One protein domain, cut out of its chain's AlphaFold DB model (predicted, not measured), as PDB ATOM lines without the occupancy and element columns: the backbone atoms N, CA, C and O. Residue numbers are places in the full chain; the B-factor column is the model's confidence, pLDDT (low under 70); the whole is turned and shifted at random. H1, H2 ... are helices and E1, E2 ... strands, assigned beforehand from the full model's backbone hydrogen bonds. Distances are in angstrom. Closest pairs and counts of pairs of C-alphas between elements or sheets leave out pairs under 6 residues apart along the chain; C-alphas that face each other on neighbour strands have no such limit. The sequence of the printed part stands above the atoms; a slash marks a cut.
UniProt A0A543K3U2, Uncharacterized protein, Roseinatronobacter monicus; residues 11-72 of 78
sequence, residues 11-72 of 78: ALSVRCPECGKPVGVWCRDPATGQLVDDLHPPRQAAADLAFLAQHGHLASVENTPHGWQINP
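What this domain is: This is residues 11 to 72 of the 78 residues of an uncharacterized protein of Roseinatronobacter monicus (UniProt A0A543K3U2). A small two-stranded hairpin, E1 and E2, lies at one end of the one named helix, H1, and its tip, residues 63 to 68, sticks out. Towards the helix's other end lies a long looped stretch, residues 11 to 40, with no named element. The printed part has 62 residues, under half of them in named elements, in the order H1, E1, E2; the class is mixed, helices and strands. It is only just loose, close to compact, with a radius of gyration of the C-alphas of 12.9 A, and spans 39 by 26 by 15 A.

How they stand to each other: E1, residues 60 to 64, and E2, residues 67 to 71, are an antiparallel hairpin at 147 degrees. N 62 and O 69 are within hydrogen-bond range at 2.9 A. H1, residues 41 to 55, is near E1, with 5 pairs of C-alphas within 10 A, and apart from E2. Every O i to N i+4 pair in H1 is within hydrogen-bond range.

Where its parts are: H1 runs 20.8 A from C-alpha 41 at (26.996, 148.590, 76.590). E1 measures 12.0 A; E2 measures 12.6 A and ends at C-alpha 71, (34.631, 129.636, 65.498).

The domain as a whole: The C-alphas farthest apart, Thr 32 and Pro 72, are 39.5 A apart. The printed part has no cut, both links are tight, and no printed residue is under 70 in pLDDT.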
ATOM      1  N   ALA A  11      29.537 143.817  67.461       95.06
ATOM      2  CA  ALA A  11      28.376 144.499  68.036       95.06
ATOM      3  C   ALA A  11      27.684 145.502  67.089       95.06
ATOM      4  O   ALA A  11      26.549 145.915  67.339       95.06
ATOM      5  N   LEU A  12      28.306 145.869  65.962       95.88
ATOM      6  CA  LEU A  12      27.640 146.665  64.933       95.88
ATOM      7  C   LEU A  12      26.580 145.885  64.153       95.88
ATOM      8  O   LEU A  12      25.765 146.518  63.492       95.88
ATOM      9  N   SER A  13      26.552 144.559  64.258       95.75
ATOM     10  CA  SER A  13      25.633 143.670  63.524       95.75
ATOM     11  C   SER A  13      24.178 143.783  63.981       95.75
ATOM     12  O   SER A  13      23.271 143.265  63.332       95.75
ATOM     13  N   VAL A  14      23.945 144.486  65.092       95.88
ATOM     14  CA  VAL A  14      22.619 144.787  65.639       95.88
ATOM     15  C   VAL A  14      22.409 146.296  65.765       95.88
ATOM     16  O   VAL A  14      23.361 147.084  65.826       95.88
ATOM     17  N   ARG A  15      21.139 146.709  65.810       95.25
ATOM     18  CA  ARG A  15      20.745 148.089  66.119       95.25
ATOM     19  C   ARG A  15      21.082 148.404  67.577       95.25
ATOM     20  O   ARG A  15      20.870 147.566  68.447       95.25
ATOM     21  N   CYS A  16      21.560 149.615  67.858       95.44
ATOM     22  CA  CYS A  16      21.743 150.050  69.242       95.44
ATOM     23  C   CYS A  16      20.372 150.300  69.900       95.44
ATOM     24  O   CYS A  16      19.630 151.142  69.390       95.44
ATOM     25  N   PRO A  17      20.032 149.629  71.017       93.75
ATOM     26  CA  PRO A  17      18.772 149.877  71.720       93.75
ATOM     27  C   PRO A  17      18.764 151.217  72.473       93.75
ATOM     28  O   PRO A  17      17.694 151.736  72.757       93.75
ATOM     29  N   GLU A  18      19.934 151.799  72.753       92.38
ATOM     30  CA  GLU A  18      20.056 153.054  73.504       92.38
ATOM     31  C   GLU A  18      19.934 154.297  72.607       92.38
ATOM     32  O   GLU A  18      19.058 155.127  72.809       92.38
ATOM     33  N   CYS A  19      20.765 154.420  71.564       92.69
ATOM     34  CA  CYS A  19      20.738 155.584  70.660       92.69
ATOM     35  C   CYS A  19      20.027 155.322  69.325       92.69
ATOM     36  O   CYS A  19      20.008 156.177  68.438       92.69
ATOM     37  N   GLY A  20      19.487 154.117  69.128       92.06
ATOM     38  CA  GLY A  20      18.701 153.760  67.949       92.06
ATOM     39  C   GLY A  20      19.484 153.647  66.638       92.06
ATOM     40  O   GLY A  20      18.855 153.397  65.604       92.06
ATOM     41  N   LYS A  21      20.816 153.818  66.643       94.38
ATOM     42  CA  LYS A  21      21.649 153.763  65.430       94.38
ATOM     43  C   LYS A  21      21.571 152.396  64.741       94.38
ATOM     44  O   LYS A  21      21.561 151.373  65.432       94.38
ATOM     45  N   PRO A  22      21.511 152.375  63.394       94.31
ATOM     46  CA  PRO A  22      21.337 151.146  62.637       94.31
ATOM     47  C   PRO A  22      22.599 150.273  62.646       94.31
ATOM     48  O   PRO A  22      23.668 150.660  63.135       94.31
ATOM     49  N   VAL A  23      22.443 149.074  62.086       94.94
ATOM     50  CA  VAL A  23      23.527 148.119  61.829       94.94
ATOM     51  C   VAL A  23      24.659 148.792  61.042       94.94
ATOM     52  O   VAL A  23      24.405 149.635  60.183       94.94
ATOM     53  N   GLY A  24      25.909 148.476  61.380       94.06
ATOM     54  CA  GLY A  24      27.107 149.023  60.730       94.06
ATOM     55  C   GLY A  24      27.478 150.464  61.117       94.06
ATOM     56  O   GLY A  24      28.593 150.897  60.837       94.06
ATOM     57  N   VAL A  25      26.595 151.213  61.788       93.75
ATOM     58  CA  VAL A  25      26.845 152.616  62.164       93.75
ATOM     59  C   VAL A  25      27.288 152.716  63.615       93.75
ATOM     60  O   VAL A  25      26.600 152.200  64.495       93.75
ATOM     61  N   TRP A  26      28.399 153.410  63.877       93.44
ATOM     62  CA  TRP A  26      28.921 153.606  65.234       93.44
ATOM     63  C   TRP A  26      27.920 154.319  66.148       93.44
ATOM     64  O   TRP A  26      27.099 155.127  65.694       93.44
ATOM     65  N   CYS A  27      27.990 154.009  67.442       94.31
ATOM     66  CA  CYS A  27      27.188 154.709  68.433       94.31
ATOM     67  C   CYS A  27      27.569 156.192  68.472       94.31
ATOM     68  O   CYS A  27      28.690 156.597  68.162       94.31
ATOM     69  N   ARG A  28      26.581 157.004  68.829       93.38
ATOM     70  CA  ARG A  28      26.750 158.414  69.149       93.38
ATOM     71  C   ARG A  28      25.977 158.687  70.417       93.38
ATOM     72  O   ARG A  28      24.925 158.071  70.611       93.38
ATOM     73  N   ASP A  29      26.491 159.603  71.214       88.50
ATOM     74  CA  ASP A  29      25.841 160.041  72.431       88.50
ATOM     75  C   ASP A  29      24.438 160.578  72.084       88.50
ATOM     76  O   ASP A  29      24.312 161.435  71.203       88.50
ATOM     77  N   PRO A  30      23.360 160.048  72.686       83.00
ATOM     78  CA  PRO A  30      22.000 160.422  72.311       83.00
ATOM     79  C   PRO A  30      21.639 161.854  72.731       83.00
ATOM     80  O   PRO A  30      20.753 162.444  72.117       83.00
ATOM     81  N   ALA A  31      22.314 162.417  73.740       85.06
ATOM     82  CA  ALA A  31      22.031 163.757  74.249       85.06
ATOM     83  C   ALA A  31      22.736 164.858  73.435       85.06
ATOM     84  O   ALA A  31      22.145 165.890  73.132       85.06
ATOM     85  N   THR A  32      23.995 164.636  73.065       88.31
ATOM     86  CA  THR A  32      24.870 165.614  72.397       88.31
ATOM     87  C   THR A  32      25.091 165.309  70.916       88.31
ATOM     88  O   THR A  32      25.521 166.177  70.161       88.31
ATOM     89  N   GLY A  33      24.817 164.081  70.473       84.81
ATOM     90  CA  GLY A  33      25.031 163.631  69.097       84.81
ATOM     91  C   GLY A  33      26.497 163.385  68.725       84.81
ATOM     92  O   GLY A  33      26.775 163.083  67.560       84.81
ATOM     93  N   GLN A  34      27.427 163.505  69.676       89.12
ATOM     94  CA  GLN A  34      28.862 163.320  69.452       89.12
ATOM     95  C   GLN A  34      29.231 161.839  69.299       89.12
ATOM     96  O   GLN A  34      28.494 160.950  69.722       89.12
ATOM     97  N   LEU A  35      30.368 161.563  68.654       85.75
ATOM     98  CA  LEU A  35      30.917 160.207  68.612       85.75
ATOM     99  C   LEU A  35      31.355 159.801  70.017       85.75
ATOM    100  O   LEU A  35      32.057 160.551  70.684       85.75
ATOM    101  N   VAL A  36      30.924 158.617  70.431       87.62
ATOM    102  CA  VAL A  36      31.425 157.960  71.638       87.62
ATOM    103  C   VAL A  36      32.666 157.150  71.288       87.62
ATOM    104  O   VAL A  36      32.757 156.602  70.183       87.62
ATOM    105  N   ASP A  37      33.603 157.068  72.230       85.19
ATOM    106  CA  ASP A  37      34.850 156.314  72.055       85.19
ATOM    107  C   ASP A  37      34.596 154.817  71.832       85.19
ATOM    108  O   ASP A  37      35.318 154.171  71.076       85.19
ATOM    109  N   ASP A  38      33.520 154.282  72.420       89.81
ATOM    110  CA  ASP A  38      33.138 152.872  72.319       89.81
ATOM    111  C   ASP A  38      31.636 152.682  72.031       89.81
ATOM    112  O   ASP A  38      30.839 153.622  72.061       89.81
ATOM    113  N   LEU A  39      31.219 151.455  71.720       93.50
ATOM    114  CA  LEU A  39      29.813 151.130  71.511       93.50
ATOM    115  C   LEU A  39      29.083 151.059  72.850       93.50
ATOM    116  O   LEU A  39      29.549 150.443  73.803       93.50
ATOM    117  N   HIS A  40      27.869 151.609  72.895       95.12
ATOM    118  CA  HIS A  40      27.049 151.566  74.105       95.12
ATOM    119  C   HIS A  40      26.908 150.133  74.658       95.12
ATOM    120  O   HIS A  40      26.574 149.227  73.879       95.12
ATOM    121  N   PRO A  41      27.082 149.916  75.977       94.62
ATOM    122  CA  PRO A  41      26.996 148.590  76.590       94.62
ATOM    123  C   PRO A  41      25.706 147.822  76.246       94.62
ATOM    124  O   PRO A  41      25.795 146.635  75.921       94.62
ATOM    125  N   PRO A  42      24.518 148.464  76.176       95.44
ATOM    126  CA  PRO A  42      23.294 147.792  75.738       95.44
ATOM    127  C   PRO A  42      23.363 147.211  74.320       95.44
ATOM    128  O   PRO A  42      22.732 146.196  74.033       95.44
ATOM    129  N   ARG A  43      24.132 147.827  73.412       96.19
ATOM    130  CA  ARG A  43      24.344 147.283  72.062       96.19
ATOM    131  C   ARG A  43      25.228 146.044  72.100       96.19
ATOM    132  O   ARG A  43      24.950 145.095  71.378       96.19
ATOM    133  N   GLN A  44      26.273 146.064  72.925       95.19
ATOM    134  CA  GLN A  44      27.169 144.922  73.092       95.19
ATOM    135  C   GLN A  44      26.406 143.724  73.667       95.19
ATOM    136  O   GLN A  44      26.451 142.647  73.084       95.19
ATOM    137  N   ALA A  45      25.595 143.940  74.708       96.25
ATOM    138  CA  ALA A  45      24.735 142.905  75.283       96.25
ATOM    139  C   ALA A  45      23.700 142.364  74.278       96.25
ATOM    140  O   ALA A  45      23.500 141.158  74.174       96.25
ATOM    141  N   ALA A  46      23.062 143.238  73.492       96.19
ATOM    142  CA  ALA A  46      22.124 142.802  72.455       96.19
ATOM    143  C   ALA A  46      22.812 141.975  71.355       96.19
ATOM    144  O   ALA A  46      22.233 141.016  70.848       96.19
ATOM    145  N   ALA A  47      24.041 142.340  70.985       95.81
ATOM    146  CA  ALA A  47      24.829 141.587  70.022       95.81
ATOM    147  C   ALA A  47      25.246 140.221  70.570       95.81
ATOM    148  O   ALA A  47      25.145 139.241  69.842       95.81
ATOM    149  N   ASP A  48      25.652 140.155  71.838       94.50
ATOM    150  CA  ASP A  48      26.003 138.914  72.529       94.50
ATOM    151  C   ASP A  48      24.813 137.943  72.576       94.50
ATOM    152  O   ASP A  48      24.902 136.822  72.079       94.50
ATOM    153  N   LEU A  49      23.642 138.414  73.022       95.12
ATOM    154  CA  LEU A  49      22.412 137.616  73.015       95.12
ATOM    155  C   LEU A  49      22.041 137.135  71.607       95.12
ATOM    156  O   LEU A  49      21.669 135.976  71.420       95.12
ATOM    157  N   ALA A  50      22.153 138.009  70.603       95.62
ATOM    158  CA  ALA A  50      21.888 137.639  69.218       95.62
ATOM    159  C   ALA A  50      22.902 136.609  68.697       95.62
ATOM    160  O   ALA A  50      22.517 135.729  67.928       95.62
ATOM    161  N   PHE A  51      24.170 136.707  69.096       95.06
ATOM    162  CA  PHE A  51      25.224 135.772  68.717       95.06
ATOM    163  C   PHE A  51      24.975 134.397  69.339       95.06
ATOM    164  O   PHE A  51      24.928 133.402  68.619       95.06
ATOM    165  N   LEU A  52      24.707 134.348  70.646       93.25
ATOM    166  CA  LEU A  52      24.368 133.124  71.375       93.25
ATOM    167  C   LEU A  52      23.130 132.435  70.796       93.25
ATOM    168  O   LEU A  52      23.126 131.217  70.630       93.25
ATOM    169  N   ALA A  53      22.096 133.203  70.442       94.00
ATOM    170  CA  ALA A  53      20.885 132.665  69.828       94.00
ATOM    171  C   ALA A  53      21.128 132.063  68.432       94.00
ATOM    172  O   ALA A  53      20.416 131.145  68.035       94.00
ATOM    173  N   GLN A  54      22.110 132.574  67.682       93.88
ATOM    174  CA  GLN A  54      22.405 132.122  66.317       93.88
ATOM    175  C   GLN A  54      23.435 130.995  66.258       93.88
ATOM    176  O   GLN A  54      23.289 130.078  65.455       93.88
ATOM    177  N   HIS A  55      24.479 131.070  67.080       93.00
ATOM    178  CA  HIS A  55      25.645 130.190  66.989       93.00
ATOM    179  C   HIS A  55      25.782 129.244  68.188       93.00
ATOM    180  O   HIS A  55      26.525 128.267  68.116       93.00
ATOM    181  N   GLY A  56      25.042 129.491  69.270       91.06
ATOM    182  CA  GLY A  56      25.128 128.732  70.511       91.06
ATOM    183  C   GLY A  56      26.248 129.210  71.438       91.06
ATOM    184  O   GLY A  56      27.179 129.901  71.035       91.06
ATOM    185  N   HIS A  57      26.159 128.804  72.707       89.81
ATOM    186  CA  HIS A  57      27.076 129.216  73.780       89.81
ATOM    187  C   HIS A  57      28.515 128.712  73.634       89.81
ATOM    188  O   HIS A  57      29.403 129.201  74.324       89.81
ATOM    189  N   LEU A  58      28.735 127.716  72.773       89.31
ATOM    190  CA  LEU A  58      30.069 127.198  72.487       89.31
ATOM    191  C   LEU A  58      30.767 127.994  71.393       89.31
ATOM    192  O   LEU A  58      31.984 127.953  71.324       89.31
ATOM    193  N   ALA A  59      30.032 128.716  70.546       92.62
ATOM    194  CA  ALA A  59      30.651 129.474  69.478       92.62
ATOM    195  C   ALA A  59      31.394 130.697  70.025       92.62
ATOM    196  O   ALA A  59      31.077 131.247  71.078       92.62
ATOM    197  N   SER A  60      32.391 131.156  69.283       91.88
ATOM    198  CA  SER A  60      33.129 132.381  69.577       91.88
ATOM    199  C   SER A  60      33.295 133.203  68.307       91.88
ATOM    200  O   SER A  60      33.391 132.650  67.213       91.88
ATOM    201  N   VAL A  61      33.318 134.528  68.445       92.62
ATOM    202  CA  VAL A  61      33.703 135.448  67.370       92.62
ATOM    203  C   VAL A  61      35.079 136.011  67.692       92.62
ATOM    204  O   VAL A  61      35.305 136.562  68.768       92.62
ATOM    205  N   GLU A  62      36.020 135.826  66.777       92.31
ATOM    206  CA  GLU A  62      37.436 136.081  67.014       92.31
ATOM    207  C   GLU A  62      37.971 137.089  66.004       92.31
ATOM    208  O   GLU A  62      37.635 137.044  64.818       92.31
ATOM    209  N   ASN A  63      38.798 138.024  66.478       91.75
ATOM    210  CA  ASN A  63      39.500 138.950  65.603       91.75
ATOM    211  C   ASN A  63      40.745 138.252  65.059       91.75
ATOM    212  O   ASN A  63      41.653 137.915  65.819       91.75
ATOM    213  N   THR A  64      40.770 138.023  63.753       89.56
ATOM    214  CA  THR A  64      41.895 137.407  63.046       89.56
ATOM    215  C   THR A  64      42.545 138.431  62.113       89.56
ATOM    216  O   THR A  64      41.939 139.466  61.817       89.56
ATOM    217  N   PRO A  65      43.739 138.151  61.559       89.81
ATOM    218  CA  PRO A  65      44.344 139.005  60.534       89.81
ATOM    219  C   PRO A  65      43.461 139.217  59.291       89.81
ATOM    220  O   PRO A  65      43.637 140.198  58.572       89.81
ATOM    221  N   HIS A  66      42.500 138.321  59.043       86.50
ATOM    222  CA  HIS A  66      41.546 138.404  57.934       86.50
ATOM    223  C   HIS A  66      40.224 139.086  58.322       86.50
ATOM    224  O   HIS A  66      39.286 139.112  57.526       86.50
ATOM    225  N   GLY A  67      40.145 139.647  59.529       90.12
ATOM    226  CA  GLY A  67      38.933 140.221  60.098       90.12
ATOM    227  C   GLY A  67      38.256 139.281  61.089       90.12
ATOM    228  O   GLY A  67      38.869 138.369  61.646       90.12
ATOM    229  N   TRP A  68      36.980 139.536  61.346       93.94
ATOM    230  CA  TRP A  68      36.201 138.748  62.293       93.94
ATOM    231  C   TRP A  68      35.836 137.392  61.696       93.94
ATOM    232  O   TRP A  68      35.318 137.319  60.585       93.94
ATOM    233  N   GLN A  69      36.085 136.324  62.445       93.75
ATOM    234  CA  GLN A  69      35.716 134.964  62.062       93.75
ATOM    235  C   GLN A  69      34.934 134.297  63.189       93.75
ATOM    236  O   GLN A  69      35.173 134.560  64.367       93.75
ATOM    237  N   ILE A  70      33.980 133.443  62.819       92.69
ATOM    238  CA  ILE A  70      33.174 132.682  63.773       92.69
ATOM    239  C   ILE A  70      33.782 131.294  63.904       92.69
ATOM    240  O   ILE A  70      33.869 130.549  62.931       92.69
ATOM    241  N   ASN A  71      34.164 130.952  65.124       90.50
ATOM    242  CA  ASN A  71      34.631 129.636  65.498       90.50
ATOM    243  C   ASN A  71      33.489 128.887  66.212       90.50
ATOM    244  O   ASN A  71      33.180 129.205  67.362       90.50
ATOM    245  N   PRO A  72      32.837 127.905  65.564       87.38
ATOM    246  CA  PRO A  72      31.697 127.192  66.146       87.38
ATOM    247  C   PRO A  72      32.080 126.264  67.309       87.38
ATOM    248  O   PRO A  72      31.213 125.868  68.080       87.38
TER     249      PRO A  72